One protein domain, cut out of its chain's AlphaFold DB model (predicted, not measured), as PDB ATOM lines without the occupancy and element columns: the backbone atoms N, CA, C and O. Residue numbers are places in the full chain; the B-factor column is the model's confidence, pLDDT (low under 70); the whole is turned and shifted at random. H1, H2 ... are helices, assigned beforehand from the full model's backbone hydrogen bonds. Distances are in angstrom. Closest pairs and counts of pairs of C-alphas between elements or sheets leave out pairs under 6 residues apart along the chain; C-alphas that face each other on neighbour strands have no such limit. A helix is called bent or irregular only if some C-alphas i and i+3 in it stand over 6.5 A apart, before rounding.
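What this domain is: This is residues 180 to 262 and 277 to 310 of the 546 residues of the protein "Retrotransposon Gag protein" of Tanacetum cinerariifolium (UniProt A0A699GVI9). One very long helix, H3, makes the whole length of this model, and a second helix about half as long, H4, runs back beside part of it, nearly in line but the opposite way. Before H3 the chain folds in two short helices: H2 sits at the end where H3 begins, and H1 lies off to the side, touching no helix, while residues 246 to 262 of H3 stick out free at the other end. The printed part has 117 residues with four named helices, in the order H1, H2, H3, H4, and no named strand; the class is all helix. The whole is extended, with a radius of gyration of the C-alphas of 24.0 A, and it spans 86 by 23 by 21 A, the outline of a rod.

How they stand to each other: Begin at the first printed residue and you soon come to H1, residues 182 to 188. A short link of 6 residues leads on to H2, residues 195 to 202, and these two helices are apart. A tight link of 3 residues then leads to H3, residues 206 to 262. Look at Thr 201 and Leu 209: their C-alphas, 7.6 A apart, are the closest of H2 and H3, which are close but not clearly touching, with 1 pair of C-alphas within 8 A. The lines of H2 and H3 are about perpendicular, at 74 degrees. Beyond the cut you reach H4, residues 279 to 307, which touches H3. Their closest C-alphas are those of Ala 238 and Cys 284, 6.6 A apart, and their centres are 13.0 A apart. The two run opposite ways at a shallow tilt of 10 degrees. H3 touches H4 with residues 231 to 242 alone, and H4 touches H3 with residues 281 to 292 alone. H1 is apart from H3 and from H4, and H2 is apart from H4. Along the backbone, each O i to N i+4 pair is within hydrogen-bond range in H1, H2 and H3, while in H4 it is 21 of 25.

Where its parts are: Find C-alpha 182 at (454.719, 409.832, 852.838); from there H1 runs 10.1 A to C-alpha 188. H2 goes from Pro 195 to Lys 202, 10.7 A from first to last C-alpha. H3 begins at C-alpha 206, at (478.670, 399.496, 860.334), and over its 57 residues it covers 82.9 A to reach C-alpha 262 at (420.299, 455.363, 878.789). H4 goes from Ala 279 over 41.1 A and ends with C-alpha 307 at (463.299, 403.138, 868.221). It is neither bent nor irregular, but only just: C-alphas 297 and 300 are 6.3 A apart.

The domain as a whole: The two C-alphas farthest apart are those of Ala 203 and Leu 262, at 86.4 A. The first and last printed C-alphas, of Lys 180 and Ser 310, are 25.4 A apart. Residues 263 to 276 are cut out, and C-alphas 262 and 277 lie 25.3 A apart across that gap; of the links that are printed whole, H1 to H2 is short and H2 to H3 is tight. Without the stretches that stand free, 80 residues remain, spanning 58 by 22 by 20 A. In the B-factor column the mean pLDDT of the printed part is 76.5. Look for values under 70 in 39 residues, among them residues 180 to 193, 277 to 281 and 300 to 310; the mean is 57 in H1 and 67 in H4, against 83 in H2 and 86 in H3.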
ATOM      1  N   LYS A 180     459.961 409.201 848.717       53.00
ATOM      2  CA  LYS A 180     459.196 410.438 848.463       53.00
ATOM      3  C   LYS A 180     457.715 410.331 848.836       53.00
ATOM      4  O   LYS A 180     457.076 411.355 849.056       53.00
ATOM      5  N   ASP A 181     457.164 409.119 848.915       59.41
ATOM      6  CA  ASP A 181     455.760 408.917 849.264       59.41
ATOM      7  C   ASP A 181     455.585 408.757 850.782       59.41
ATOM      8  O   ASP A 181     455.906 407.728 851.382       59.41
ATOM      9  N   GLN A 182     455.024 409.792 851.409       50.53
ATOM     10  CA  GLN A 182     454.719 409.832 852.838       50.53
ATOM     11  C   GLN A 182     453.791 408.683 853.285       50.53
ATOM     12  O   GLN A 182     453.858 408.251 854.439       50.53
ATOM     13  N   ASN A 183     452.950 408.154 852.387       60.69
ATOM     14  CA  ASN A 183     452.064 407.028 852.683       60.69
ATOM     15  C   ASN A 183     452.800 405.683 852.690       60.69
ATOM     16  O   ASN A 183     452.408 404.789 853.442       60.69
ATOM     17  N   VAL A 184     453.878 405.547 851.908       60.00
ATOM     18  CA  VAL A 184     454.755 404.363 851.921       60.00
ATOM     19  C   VAL A 184     455.542 404.326 853.229       60.00
ATOM     20  O   VAL A 184     455.471 403.332 853.950       60.00
ATOM     21  N   CYS A 185     456.144 405.452 853.629       51.25
ATOM     22  CA  CYS A 185     456.843 405.567 854.913       51.25
ATOM     23  C   CYS A 185     455.927 405.264 856.112       51.25
ATOM     24  O   CYS A 185     456.327 404.544 857.025       51.25
ATOM     25  N   LYS A 186     454.673 405.751 856.105       54.06
ATOM     26  CA  LYS A 186     453.691 405.447 857.166       54.06
ATOM     27  C   LYS A 186     453.319 403.961 857.232       54.06
ATOM     28  O   LYS A 186     453.145 403.437 858.330       54.06
ATOM     29  N   LYS A 187     453.180 403.285 856.086       66.38
ATOM     30  CA  LYS A 187     452.849 401.850 856.035       66.38
ATOM     31  C   LYS A 187     454.006 400.972 856.503       66.38
ATOM     32  O   LYS A 187     453.764 400.005 857.222       66.38
ATOM     33  N   ASP A 188     455.234 401.328 856.138       55.81
ATOM     34  CA  ASP A 188     456.422 400.556 856.503       55.81
ATOM     35  C   ASP A 188     456.816 400.756 857.971       55.81
ATOM     36  O   ASP A 188     457.148 399.781 858.642       55.81
ATOM     37  N   LEU A 189     456.633 401.961 858.529       53.22
ATOM     38  CA  LEU A 189     456.779 402.207 859.974       53.22
ATOM     39  C   LEU A 189     455.801 401.377 860.824       53.22
ATOM     40  O   LEU A 189     456.041 401.172 862.012       53.22
ATOM     41  N   GLY A 190     454.692 400.901 860.249       51.25
ATOM     42  CA  GLY A 190     453.669 400.103 860.927       51.25
ATOM     43  C   GLY A 190     453.975 398.606 861.051       51.25
ATOM     44  O   GLY A 190     453.340 397.949 861.876       51.25
ATOM     45  N   ARG A 191     454.915 398.053 860.273       66.44
ATOM     46  CA  ARG A 191     455.195 396.606 860.259       66.44
ATOM     47  C   ARG A 191     456.066 396.173 861.440       66.44
ATOM     48  O   ARG A 191     457.053 396.818 861.775       66.44
ATOM     49  N   THR A 192     455.700 395.055 862.060       58.38
ATOM     50  CA  THR A 192     456.530 394.343 863.037       58.38
ATOM     51  C   THR A 192     457.759 393.776 862.328       58.38
ATOM     52  O   THR A 192     457.604 393.128 861.291       58.38
ATOM     53  N   ILE A 193     458.957 394.004 862.874       68.44
ATOM     54  CA  ILE A 193     460.214 393.513 862.288       68.44
ATOM     55  C   ILE A 193     460.167 391.982 862.244       68.44
ATOM     56  O   ILE A 193     460.064 391.319 863.275       68.44
ATOM     57  N   ASN A 194     460.221 391.412 861.041       85.44
ATOM     58  CA  ASN A 194     460.291 389.963 860.854       85.44
ATOM     59  C   ASN A 194     461.682 389.456 861.307       85.44
ATOM     60  O   ASN A 194     462.675 390.130 861.029       85.44
ATOM     61  N   PRO A 195     461.812 388.264 861.924       83.75
ATOM     62  CA  PRO A 195     463.110 387.622 862.181       83.75
ATOM     63  C   PRO A 195     464.116 387.683 861.012       83.75
ATOM     64  O   PRO A 195     465.300 387.923 861.221       83.75
ATOM     65  N   ALA A 196     463.653 387.556 859.766       82.06
ATOM     66  CA  ALA A 196     464.491 387.667 858.570       82.06
ATOM     67  C   ALA A 196     464.984 389.099 858.271       82.06
ATOM     68  O   ALA A 196     465.961 389.285 857.547       82.06
ATOM     69  N   GLU A 197     464.291 390.130 858.752       80.75
ATOM     70  CA  GLU A 197     464.763 391.520 858.702       80.75
ATOM     71  C   GLU A 197     465.777 391.789 859.810       80.75
ATOM     72  O   GLU A 197     466.776 392.455 859.550       80.75
ATOM     73  N   LEU A 198     465.577 391.193 860.991       80.69
ATOM     74  CA  LEU A 198     466.525 391.272 862.100       80.69
ATOM     75  C   LEU A 198     467.886 390.655 861.731       80.69
ATOM     76  O   LEU A 198     468.930 391.268 861.953       80.69
ATOM     77  N   GLU A 199     467.891 389.476 861.104       84.50
ATOM     78  CA  GLU A 199     469.131 388.853 860.620       84.50
ATOM     79  C   GLU A 199     469.790 389.670 859.495       84.50
ATOM     80  O   GLU A 199     471.012 389.812 859.464       84.50
ATOM     81  N   ARG A 200     469.003 390.329 858.630       84.56
ATOM     82  CA  ARG A 200     469.544 391.274 857.636       84.56
ATOM     83  C   ARG A 200     470.181 392.506 858.281       84.56
ATOM     84  O   ARG A 200     471.199 392.967 857.781       84.56
ATOM     85  N   THR A 201     469.623 393.032 859.374       79.88
ATOM     86  CA  THR A 201     470.244 394.135 860.135       79.88
ATOM     87  C   THR A 201     471.524 393.724 860.848       79.88
ATOM     88  O   THR A 201     472.452 394.523 860.885       79.88
ATOM     89  N   LYS A 202     471.630 392.481 861.333       85.44
ATOM     90  CA  LYS A 202     472.880 391.965 861.919       85.44
ATOM     91  C   LYS A 202     473.989 391.776 860.884       85.44
ATOM     92  O   LYS A 202     475.158 391.918 861.217       85.44
ATOM     93  N   ALA A 203     473.624 391.456 859.643       91.94
ATOM     94  CA  ALA A 203     474.570 391.272 858.547       91.94
ATOM     95  C   ALA A 203     475.027 392.589 857.885       91.94
ATOM     96  O   ALA A 203     475.903 392.552 857.023       91.94
ATOM     97  N   MET A 204     474.446 393.741 858.247       93.19
ATOM     98  CA  MET A 204     474.851 395.032 857.684       93.19
ATOM     99  C   MET A 204     476.228 395.451 858.183       93.19
ATOM    100  O   MET A 204     476.558 395.319 859.362       93.19
ATOM    101  N   SER A 205     477.012 396.038 857.283       95.50
ATOM    102  CA  SER A 205     478.249 396.700 857.686       95.50
ATOM    103  C   SER A 205     477.946 397.918 858.580       95.50
ATOM    104  O   SER A 205     476.903 398.564 858.411       95.50
ATOM    105  N   PRO A 206     478.858 398.308 859.493       86.69
ATOM    106  CA  PRO A 206     478.670 399.496 860.334       86.69
ATOM    107  C   PRO A 206     478.360 400.775 859.536       86.69
ATOM    108  O   PRO A 206     477.574 401.615 859.974       86.69
ATOM    109  N   LEU A 207     478.931 400.908 858.333       88.94
ATOM    110  CA  LEU A 207     478.699 402.050 857.447       88.94
ATOM    111  C   LEU A 207     477.270 402.068 856.876       88.94
ATOM    112  O   LEU A 207     476.633 403.121 856.835       88.94
ATOM    113  N   GLU A 208     476.739 400.920 856.455       87.94
ATOM    114  CA  GLU A 208     475.358 400.817 855.965       87.94
ATOM    115  C   GLU A 208     474.340 401.081 857.071       87.94
ATOM    116  O   GLU A 208     473.340 401.766 856.831       87.94
ATOM    117  N   LEU A 209     474.606 400.579 858.279       84.81
ATOM    118  CA  LEU A 209     473.765 400.833 859.443       84.81
ATOM    119  C   LEU A 209     473.729 402.332 859.770       84.81
ATOM    120  O   LEU A 209     472.644 402.902 859.890       84.81
ATOM    121  N   SER A 210     474.894 402.989 859.804       84.94
ATOM    122  CA  SER A 210     475.001 404.439 860.016       84.94
ATOM    123  C   SER A 210     474.231 405.237 858.956       84.94
ATOM    124  O   SER A 210     473.447 406.128 859.287       84.94
ATOM    125  N   ASN A 211     474.361 404.871 857.677       88.81
ATOM    126  CA  ASN A 211     473.633 405.529 856.591       88.81
ATOM    127  C   ASN A 211     472.111 405.374 856.725       88.81
ATOM    128  O   ASN A 211     471.374 406.344 856.535       88.81
ATOM    129  N   ARG A 212     471.618 404.184 857.091       86.12
ATOM    130  CA  ARG A 212     470.183 403.965 857.331       86.12
ATOM    131  C   ARG A 212     469.681 404.740 858.544       86.12
ATOM    132  O   ARG A 212     468.602 405.327 858.473       86.12
ATOM    133  N   MET A 213     470.471 404.797 859.613       83.38
ATOM    134  CA  MET A 213     470.129 405.557 860.814       83.38
ATOM    135  C   MET A 213     470.071 407.064 860.533       83.38
ATOM    136  O   MET A 213     469.147 407.740 860.983       83.38
ATOM    137  N   ASN A 214     470.973 407.590 859.701       84.50
ATOM    138  CA  ASN A 214     470.936 408.986 859.251       84.50
ATOM    139  C   ASN A 214     469.675 409.306 858.431       84.50
ATOM    140  O   ASN A 214     469.065 410.365 858.615       84.50
ATOM    141  N   VAL A 215     469.243 408.391 857.556       87.50
ATOM    142  CA  VAL A 215     467.991 408.541 856.792       87.50
ATOM    143  C   VAL A 215     466.775 408.504 857.718       87.50
ATOM    144  O   VAL A 215     465.910 409.373 857.612       87.50
ATOM    145  N   LEU A 216     466.723 407.555 858.657       82.62
ATOM    146  CA  LEU A 216     465.652 407.468 859.655       82.62
ATOM    147  C   LEU A 216     465.590 408.723 860.528       82.62
ATOM    148  O   LEU A 216     464.514 409.284 860.708       82.62
ATOM    149  N   THR A 217     466.738 409.212 860.993       83.56
ATOM    150  CA  THR A 217     466.836 410.453 861.774       83.56
ATOM    151  C   THR A 217     466.322 411.645 860.969       83.56
ATOM    152  O   THR A 217     465.523 412.434 861.467       83.56
ATOM    153  N   SER A 218     466.702 411.748 859.693       85.44
ATOM    154  CA  SER A 218     466.225 412.813 858.801       85.44
ATOM    155  C   SER A 218     464.708 412.746 858.572       85.44
ATOM    156  O   SER A 218     464.037 413.779 858.602       85.44
ATOM    157  N   LEU A 219     464.151 411.544 858.389       84.38
ATOM    158  CA  LEU A 219     462.705 411.325 858.254       84.38
ATOM    159  C   LEU A 219     461.951 411.679 859.541       84.38
ATOM    160  O   LEU A 219     460.906 412.329 859.476       84.38
ATOM    161  N   LEU A 220     462.493 411.301 860.699       83.31
ATOM    162  CA  LEU A 220     461.938 411.624 862.012       83.31
ATOM    163  C   LEU A 220     461.894 413.140 862.227       83.31
ATOM    164  O   LEU A 220     460.845 413.689 862.551       83.31
ATOM    165  N   VAL A 221     463.008 413.831 861.968       85.06
ATOM    166  CA  VAL A 221     463.108 415.294 862.079       85.06
ATOM    167  C   VAL A 221     462.143 415.988 861.114       85.06
ATOM    168  O   VAL A 221     461.470 416.943 861.503       85.06
ATOM    169  N   ALA A 222     462.021 415.507 859.874       86.31
ATOM    170  CA  ALA A 222     461.081 416.064 858.902       86.31
ATOM    171  C   ALA A 222     459.618 415.885 859.341       86.31
ATOM    172  O   ALA A 222     458.819 416.822 859.239       86.31
ATOM    173  N   LYS A 223     459.269 414.705 859.871       85.56
ATOM    174  CA  LYS A 223     457.929 414.412 860.389       85.56
ATOM    175  C   LYS A 223     457.604 415.276 861.607       85.56
ATOM    176  O   LYS A 223     456.578 415.946 861.594       85.56
ATOM    177  N   LEU A 224     458.515 415.349 862.579       82.19
ATOM    178  CA  LEU A 224     458.373 416.205 863.760       82.19
ATOM    179  C   LEU A 224     458.224 417.678 863.377       82.19
ATOM    180  O   LEU A 224     457.342 418.353 863.892       82.19
ATOM    181  N   ARG A 225     459.028 418.184 862.433       84.81
ATOM    182  CA  ARG A 225     458.905 419.568 861.948       84.81
ATOM    183  C   ARG A 225     457.537 419.831 861.312       84.81
ATOM    184  O   ARG A 225     456.973 420.897 861.532       84.81
ATOM    185  N   THR A 226     457.018 418.877 860.541       89.69
ATOM    186  CA  THR A 226     455.705 419.004 859.888       89.69
ATOM    187  C   THR A 226     454.582 419.014 860.922       89.69
ATOM    188  O   THR A 226     453.759 419.924 860.913       89.69
ATOM    189  N   ASP A 227     454.591 418.060 861.853       83.31
ATOM    190  CA  ASP A 227     453.541 417.923 862.868       83.31
ATOM    191  C   ASP A 227     453.558 419.098 863.854       83.31
ATOM    192  O   ASP A 227     452.511 419.641 864.196       83.31
ATOM    193  N   MET A 228     454.748 419.571 864.237       80.38
ATOM    194  CA  MET A 228     454.897 420.776 865.055       80.38
ATOM    195  C   MET A 228     454.443 422.043 864.325       80.38
ATOM    196  O   MET A 228     453.928 422.953 864.969       80.38
ATOM    197  N   SER A 229     454.621 422.125 863.001       89.06
ATOM    198  CA  SER A 229     454.102 423.247 862.210       89.06
ATOM    199  C   SER A 229     452.577 423.226 862.162       89.06
ATOM    200  O   SER A 229     451.959 424.250 862.422       89.06
ATOM    201  N   GLU A 230     451.963 422.065 861.906       88.88
ATOM    202  CA  GLU A 230     450.500 421.928 861.908       88.88
ATOM    203  C   GLU A 230     449.913 422.272 863.285       88.88
ATOM    204  O   GLU A 230     448.921 422.994 863.388       88.88
ATOM    205  N   LEU A 231     450.554 421.798 864.356       81.00
ATOM    206  CA  LEU A 231     450.134 422.099 865.718       81.00
ATOM    207  C   LEU A 231     450.273 423.592 866.047       81.00
ATOM    208  O   LEU A 231     449.389 424.169 866.680       81.00
ATOM    209  N   LYS A 232     451.358 424.226 865.590       89.50
ATOM    210  CA  LYS A 232     451.569 425.672 865.724       89.50
ATOM    211  C   LYS A 232     450.467 426.463 865.020       89.50
ATOM    212  O   LYS A 232     449.929 427.387 865.623       89.50
ATOM    213  N   ASP A 233     450.105 426.081 863.799       90.25
ATOM    214  CA  ASP A 233     449.063 426.763 863.025       90.25
ATOM    215  C   ASP A 233     447.682 426.616 863.693       90.25
ATOM    216  O   ASP A 233     446.919 427.581 863.774       90.25
ATOM    217  N   LYS A 234     447.371 425.434 864.250       87.88
ATOM    218  CA  LYS A 234     446.148 425.216 865.048       87.88
ATOM    219  C   LYS A 234     446.123 426.073 866.314       87.88
ATOM    220  O   LYS A 234     445.088 426.650 866.637       87.88
ATOM    221  N   TYR A 235     447.253 426.177 867.013       83.50
ATOM    222  CA  TYR A 235     447.372 427.017 868.203       83.50
ATOM    223  C   TYR A 235     447.180 428.504 867.874       83.50
ATOM    224  O   TYR A 235     446.416 429.184 868.557       83.50
ATOM    225  N   GLU A 236     447.823 429.006 866.813       88.31
ATOM    226  CA  GLU A 236     447.671 430.399 866.369       88.31
ATOM    227  C   GLU A 236     446.210 430.697 865.987       88.31
ATOM    228  O   GLU A 236     445.654 431.702 866.430       88.31
ATOM    229  N   MET A 237     445.533 429.775 865.294       87.69
ATOM    230  CA  MET A 237     444.107 429.899 864.963       87.69
ATOM    231  C   MET A 237     443.204 429.935 866.207       87.69
ATOM    232  O   MET A 237     442.309 430.778 866.299       87.69
ATOM    233  N   ALA A 238     443.439 429.052 867.183       82.25
ATOM    234  CA  ALA A 238     442.687 429.035 868.438       82.25
ATOM    235  C   ALA A 238     442.918 430.319 869.257       82.25
ATOM    236  O   ALA A 238     441.990 430.855 869.872       82.25
ATOM    237  N   GLN A 239     444.144 430.848 869.235       81.94
ATOM    238  CA  GLN A 239     444.494 432.101 869.895       81.94
ATOM    239  C   GLN A 239     443.787 433.301 869.247       81.94
ATOM    240  O   GLN A 239     443.223 434.133 869.965       81.94
ATOM    241  N   GLU A 240     443.770 433.382 867.914       89.75
ATOM    242  CA  GLU A 240     443.037 434.416 867.173       89.75
ATOM    243  C   GLU A 240     441.532 434.356 867.461       89.75
ATOM    244  O   GLU A 240     440.915 435.384 867.749       89.75
ATOM    245  N   GLU A 241     440.939 433.158 867.469       89.19
ATOM    246  CA  GLU A 241     439.520 432.981 867.789       89.19
ATOM    247  C   GLU A 241     439.192 433.446 869.216       89.19
ATOM    248  O   GLU A 241     438.204 434.157 869.437       89.19
ATOM    249  N   CYS A 242     440.038 433.097 870.187       79.19
ATOM    250  CA  CYS A 242     439.895 433.548 871.568       79.19
ATOM    251  C   CYS A 242     439.988 435.080 871.672       79.19
ATOM    252  O   CYS A 242     439.172 435.712 872.352       79.19
ATOM    253  N   HIS A 243     440.924 435.695 870.941       85.44
ATOM    254  CA  HIS A 243     441.081 437.147 870.911       85.44
ATOM    255  C   HIS A 243     439.857 437.855 870.311       85.44
ATOM    256  O   HIS A 243     439.347 438.805 870.910       85.44
ATOM    257  N   CYS A 244     439.325 437.361 869.186       89.62
ATOM    258  CA  CYS A 244     438.096 437.892 868.591       89.62
ATOM    259  C   CYS A 244     436.920 437.836 869.574       89.62
ATOM    260  O   CYS A 244     436.214 438.827 869.748       89.62
ATOM    261  N   ARG A 245     436.742 436.716 870.287       81.81
ATOM    262  CA  ARG A 245     435.662 436.572 871.279       81.81
ATOM    263  C   ARG A 245     435.840 437.487 872.485       81.81
ATOM    264  O   ARG A 245     434.863 438.033 872.998       81.81
ATOM    265  N   TYR A 246     437.075 437.676 872.943       84.44
ATOM    266  CA  TYR A 246     437.373 438.640 873.998       84.44
ATOM    267  C   TYR A 246     436.966 440.060 873.577       84.44
ATOM    268  O   TYR A 246     436.342 440.787 874.355       84.44
ATOM    269  N   GLN A 247     437.255 440.433 872.329       87.50
ATOM    270  CA  GLN A 247     436.882 441.729 871.772       87.50
ATOM    271  C   GLN A 247     435.359 441.885 871.642       87.50
ATOM    272  O   GLN A 247     434.818 442.889 872.110       87.50
ATOM    273  N   GLU A 248     434.654 440.871 871.133       88.31
ATOM    274  CA  GLU A 248     433.182 440.848 871.081       88.31
ATOM    275  C   GLU A 248     432.555 441.006 872.477       88.31
ATOM    276  O   GLU A 248     431.601 441.764 872.664       88.31
ATOM    277  N   ASN A 249     433.112 440.344 873.498       82.31
ATOM    278  CA  ASN A 249     432.628 440.466 874.874       82.31
ATOM    279  C   ASN A 249     432.883 441.870 875.452       82.31
ATOM    280  O   ASN A 249     432.031 442.422 876.151       82.31
ATOM    281  N   LYS A 250     434.024 442.491 875.131       88.38
ATOM    282  CA  LYS A 250     434.328 443.875 875.526       88.38
ATOM    283  C   LYS A 250     433.341 444.868 874.904       88.38
ATOM    284  O   LYS A 250     432.853 445.771 875.592       88.38
ATOM    285  N   GLU A 251     433.007 444.692 873.628       89.44
ATOM    286  CA  GLU A 251     431.976 445.486 872.951       89.44
ATOM    287  C   GLU A 251     430.599 445.264 873.583       89.44
ATOM    288  O   GLU A 251     429.882 446.225 873.865       89.44
ATOM    289  N   PHE A 252     430.264 444.015 873.911       83.62
ATOM    290  CA  PHE A 252     429.009 443.670 874.574       83.62
ATOM    291  C   PHE A 252     428.880 444.299 875.973       83.62
ATOM    292  O   PHE A 252     427.828 444.838 876.326       83.62
ATOM    293  N   GLN A 253     429.953 444.299 876.768       83.31
ATOM    294  CA  GLN A 253     429.984 444.986 878.063       83.31
ATOM    295  C   GLN A 253     429.836 446.500 877.909       83.31
ATOM    296  O   GLN A 253     429.073 447.124 878.651       83.31
ATOM    297  N   THR A 254     430.505 447.085 876.915       90.12
ATOM    298  CA  THR A 254     430.386 448.516 876.603       90.12
ATOM    299  C   THR A 254     428.949 448.866 876.212       90.12
ATOM    300  O   THR A 254     428.387 449.836 876.721       90.12
ATOM    301  N   PHE A 255     428.313 448.036 875.382       85.94
ATOM    302  CA  PHE A 255     426.911 448.185 875.006       85.94
ATOM    303  C   PHE A 255     425.980 448.114 876.223       85.94
ATOM    304  O   PHE A 255     425.113 448.974 876.383       85.94
ATOM    305  N   ASN A 256     426.182 447.149 877.125       80.94
ATOM    306  CA  ASN A 256     425.385 447.036 878.351       80.94
ATOM    307  C   ASN A 256     425.578 448.226 879.298       80.94
ATOM    308  O   ASN A 256     424.608 448.673 879.908       80.94
ATOM    309  N   LEU A 257     426.790 448.777 879.384       88.19
ATOM    310  CA  LEU A 257     427.082 449.971 880.178       88.19
ATOM    311  C   LEU A 257     426.418 451.229 879.597       88.19
ATOM    312  O   LEU A 257     425.869 452.052 880.331       88.19
ATOM    313  N   VAL A 258     426.443 451.391 878.273       89.56
ATOM    314  CA  VAL A 258     425.724 452.482 877.595       89.56
ATOM    315  C   VAL A 258     424.217 452.315 877.794       89.56
ATOM    316  O   VAL A 258     423.525 453.270 878.149       89.56
ATOM    317  N   ARG A 259     423.711 451.086 877.666       82.50
ATOM    318  CA  ARG A 259     422.307 450.749 877.913       82.50
ATOM    319  C   ARG A 259     421.878 451.075 879.343       82.50
ATOM    320  O   ARG A 259     420.808 451.653 879.518       82.50
ATOM    321  N   SER A 260     422.683 450.744 880.354       84.00
ATOM    322  CA  SER A 260     422.345 451.042 881.751       84.00
ATOM    323  C   SER A 260     422.311 452.544 882.032       84.00
ATOM    324  O   SER A 260     421.536 452.977 882.876       84.00
ATOM    325  N   LYS A 261     423.105 453.345 881.309       87.44
ATOM    326  CA  LYS A 261     423.084 454.814 881.407       87.44
ATOM    327  C   LYS A 261     421.899 455.456 880.677       87.44
ATOM    328  O   LYS A 261     421.432 456.505 881.104       87.44
ATOM    329  N   LEU A 262     421.421 454.849 879.589       83.75
ATOM    330  CA  LEU A 262     420.299 455.363 878.789       83.75
ATOM    331  C   LEU A 262     418.917 454.950 879.321       83.75
ATOM    332  O   LEU A 262     417.905 455.525 878.923       83.75
ATOM    333  N   SER A 277     427.022 432.789 874.396       55.03
ATOM    334  CA  SER A 277     427.315 431.397 874.741       55.03
ATOM    335  C   SER A 277     428.824 431.163 874.704       55.03
ATOM    336  O   SER A 277     429.419 431.152 873.628       55.03
ATOM    337  N   PHE A 278     429.440 430.949 875.868       57.28
ATOM    338  CA  PHE A 278     430.869 430.627 875.997       57.28
ATOM    339  C   PHE A 278     431.229 429.200 875.537       57.28
ATOM    340  O   PHE A 278     432.400 428.924 875.285       57.28
ATOM    341  N   ALA A 279     430.233 428.327 875.344       62.25
ATOM    342  CA  ALA A 279     430.423 426.896 875.085       62.25
ATOM    343  C   ALA A 279     431.288 426.574 873.849       62.25
ATOM    344  O   ALA A 279     432.017 425.590 873.841       62.25
ATOM    345  N   ASP A 280     431.261 427.415 872.811       58.78
ATOM    346  CA  ASP A 280     431.986 427.118 871.569       58.78
ATOM    347  C   ASP A 280     433.507 427.384 871.678       58.78
ATOM    348  O   ASP A 280     434.235 427.070 870.746       58.78
ATOM    349  N   GLY A 281     433.985 428.068 872.728       64.62
ATOM    350  CA  GLY A 281     435.400 428.453 872.877       64.62
ATOM    351  C   GLY A 281     436.188 427.441 873.703       64.62
ATOM    352  O   GLY A 281     437.313 427.099 873.351       64.62
ATOM    353  N   GLU A 282     435.553 426.911 874.751       70.81
ATOM    354  CA  GLU A 282     436.076 425.784 875.530       70.81
ATOM    355  C   GLU A 282     436.287 424.555 874.642       70.81
ATOM    356  O   GLU A 282     437.358 423.958 874.691       70.81
ATOM    357  N   GLN A 283     435.345 424.263 873.737       76.38
ATOM    358  CA  GLN A 283     435.463 423.131 872.812       76.38
ATOM    359  C   GLN A 283     436.705 423.219 871.910       76.38
ATOM    360  O   GLN A 283     437.365 422.215 871.680       76.38
ATOM    361  N   CYS A 284     437.057 424.411 871.413       67.38
ATOM    362  CA  CYS A 284     438.222 424.591 870.535       67.38
ATOM    363  C   CYS A 284     439.542 424.316 871.284       67.38
ATOM    364  O   CYS A 284     440.469 423.716 870.740       67.38
ATOM    365  N   PHE A 285     439.612 424.703 872.562       65.31
ATOM    366  CA  PHE A 285     440.777 424.447 873.408       65.31
ATOM    367  C   PHE A 285     440.867 422.978 873.844       65.31
ATOM    368  O   PHE A 285     441.959 422.415 873.891       65.31
ATOM    369  N   GLU A 286     439.723 422.349 874.115       75.62
ATOM    370  CA  GLU A 286     439.621 420.924 874.429       75.62
ATOM    371  C   GLU A 286     440.013 420.057 873.221       75.62
ATOM    372  O   GLU A 286     440.790 419.113 873.359       75.62
ATOM    373  N   ASP A 287     439.581 420.425 872.011       73.69
ATOM    374  CA  ASP A 287     439.991 419.772 870.762       73.69
ATOM    375  C   ASP A 287     441.513 419.887 870.544       73.69
ATOM    376  O   ASP A 287     442.167 418.904 870.190       73.69
ATOM    377  N   LEU A 288     442.110 421.053 870.830       66.19
ATOM    378  CA  LEU A 288     443.561 421.249 870.755       66.19
ATOM    379  C   LEU A 288     444.315 420.427 871.813       66.19
ATOM    380  O   LEU A 288     445.328 419.803 871.494       66.19
ATOM    381  N   GLN A 289     443.831 420.394 873.058       70.31
ATOM    382  CA  GLN A 289     444.396 419.538 874.106       70.31
ATOM    383  C   GLN A 289     444.337 418.061 873.715       70.31
ATOM    384  O   GLN A 289     445.310 417.334 873.928       70.31
ATOM    385  N   ASN A 290     443.234 417.622 873.111       78.00
ATOM    386  CA  ASN A 290     443.075 416.258 872.623       78.00
ATOM    387  C   ASN A 290     444.044 415.946 871.475       78.00
ATOM    388  O   ASN A 290     444.643 414.870 871.472       78.00
ATOM    389  N   ASP A 291     444.265 416.877 870.546       68.56
ATOM    390  CA  ASP A 291     445.239 416.727 869.458       68.56
ATOM    391  C   ASP A 291     446.685 416.641 869.983       68.56
ATOM    392  O   ASP A 291     447.440 415.757 869.566       68.56
ATOM    393  N   VAL A 292     447.062 417.496 870.943       66.50
ATOM    394  CA  VAL A 292     448.381 417.444 871.608       66.50
ATOM    395  C   VAL A 292     448.557 416.122 872.350       66.50
ATOM    396  O   VAL A 292     449.563 415.435 872.171       66.50
ATOM    397  N   THR A 293     447.568 415.745 873.160       69.56
ATOM    398  CA  THR A 293     447.590 414.499 873.937       69.56
ATOM    399  C   THR A 293     447.695 413.294 873.013       69.56
ATOM    400  O   THR A 293     448.527 412.421 873.231       69.56
ATOM    401  N   ARG A 294     446.925 413.256 871.921       72.69
ATOM    402  CA  ARG A 294     446.977 412.170 870.937       72.69
ATOM    403  C   ARG A 294     448.344 412.058 870.267       72.69
ATOM    404  O   ARG A 294     448.853 410.946 870.122       72.69
ATOM    405  N   PHE A 295     448.937 413.187 869.883       70.94
ATOM    406  CA  PHE A 295     450.273 413.214 869.295       70.94
ATOM    407  C   PHE A 295     451.322 412.652 870.265       70.94
ATOM    408  O   PHE A 295     452.090 411.768 869.891       70.94
ATOM    409  N   VAL A 296     451.317 413.105 871.523       67.31
ATOM    410  CA  VAL A 296     452.286 412.668 872.540       67.31
ATOM    411  C   VAL A 296     452.064 411.206 872.938       67.31
ATOM    412  O   VAL A 296     453.006 410.416 872.950       67.31
ATOM    413  N   SER A 297     450.826 410.820 873.243       64.81
ATOM    414  CA  SER A 297     450.509 409.503 873.805       64.81
ATOM    415  C   SER A 297     450.484 408.377 872.774       64.81
ATOM    416  O   SER A 297     450.734 407.233 873.138       64.81
ATOM    417  N   PHE A 298     450.148 408.658 871.512       68.19
ATOM    418  CA  PHE A 298     449.932 407.607 870.514       68.19
ATOM    419  C   PHE A 298     450.996 407.612 869.420       68.19
ATOM    420  O   PHE A 298     451.617 406.582 869.162       68.19
ATOM    421  N   ASP A 299     451.237 408.763 868.793       70.06
ATOM    422  CA  ASP A 299     452.140 408.836 867.643       70.06
ATOM    423  C   ASP A 299     453.606 408.899 868.083       70.06
ATOM    424  O   ASP A 299     454.441 408.160 867.559       70.06
ATOM    425  N   PHE A 300     453.917 409.719 869.088       68.19
ATOM    426  CA  PHE A 300     455.269 409.853 869.620       68.19
ATOM    427  C   PHE A 300     455.679 408.635 870.450       68.19
ATOM    428  O   PHE A 300     456.742 408.077 870.201       68.19
ATOM    429  N   ASP A 301     454.830 408.146 871.359       61.09
ATOM    430  CA  ASP A 301     455.167 406.983 872.193       61.09
ATOM    431  C   ASP A 301     455.350 405.697 871.359       61.09
ATOM    432  O   ASP A 301     456.257 404.904 871.610       61.09
ATOM    433  N   CYS A 302     454.565 405.499 870.291       65.62
ATOM    434  CA  CYS A 302     454.743 404.355 869.385       65.62
ATOM    435  C   CYS A 302     456.036 404.462 868.554       65.62
ATOM    436  O   CYS A 302     456.711 403.457 868.318       65.62
ATOM    437  N   LEU A 303     456.396 405.678 868.134       61.56
ATOM    438  CA  LEU A 303     457.644 405.976 867.430       61.56
ATOM    439  C   LEU A 303     458.857 405.756 868.346       61.56
ATOM    440  O   LEU A 303     459.812 405.090 867.957       61.56
ATOM    441  N   VAL A 304     458.773 406.249 869.582       58.44
ATOM    442  CA  VAL A 304     459.788 406.107 870.626       58.44
ATOM    443  C   VAL A 304     459.952 404.634 870.993       58.44
ATOM    444  O   VAL A 304     461.040 404.105 870.819       58.44
ATOM    445  N   ARG A 305     458.893 403.897 871.352       64.56
ATOM    446  CA  ARG A 305     458.982 402.455 871.680       64.56
ATOM    447  C   ARG A 305     459.558 401.585 870.563       64.56
ATOM    448  O   ARG A 305     460.197 400.580 870.858       64.56
ATOM    449  N   LYS A 306     459.356 401.953 869.296       61.03
ATOM    450  CA  LYS A 306     459.952 401.241 868.153       61.03
ATOM    451  C   LYS A 306     461.441 401.524 867.964       61.03
ATOM    452  O   LYS A 306     462.132 400.686 867.391       61.03
ATOM    453  N   LEU A 307     461.924 402.677 868.422       53.09
ATOM    454  CA  LEU A 307     463.299 403.138 868.221       53.09
ATOM    455  C   LEU A 307     464.163 403.053 869.502       53.09
ATOM    456  O   LEU A 307     465.385 402.986 869.404       53.09
ATOM    457  N   LEU A 308     463.535 402.943 870.680       50.03
ATOM    458  CA  LEU A 308     464.138 402.810 872.015       50.03
ATOM    459  C   LEU A 308     465.126 401.647 872.237       50.03
ATOM    460  O   LEU A 308     465.966 401.815 873.120       50.03
ATOM    461  N   PRO A 309     465.105 400.498 871.523       62.47
ATOM    462  CA  PRO A 309     466.128 399.476 871.757       62.47
ATOM    463  C   PRO A 309     467.523 399.851 871.224       62.47
ATOM    464  O   PRO A 309     468.456 399.080 871.422       62.47
ATOM    465  N   SER A 310     467.690 400.996 870.547       62.38
ATOM    466  CA  SER A 310     468.999 401.512 870.127       62.38
ATOM    467  C   SER A 310     469.498 402.577 871.104       62.38
ATOM    468  O   SER A 310     468.875 403.629 871.277       62.38
TER     469      SER A 310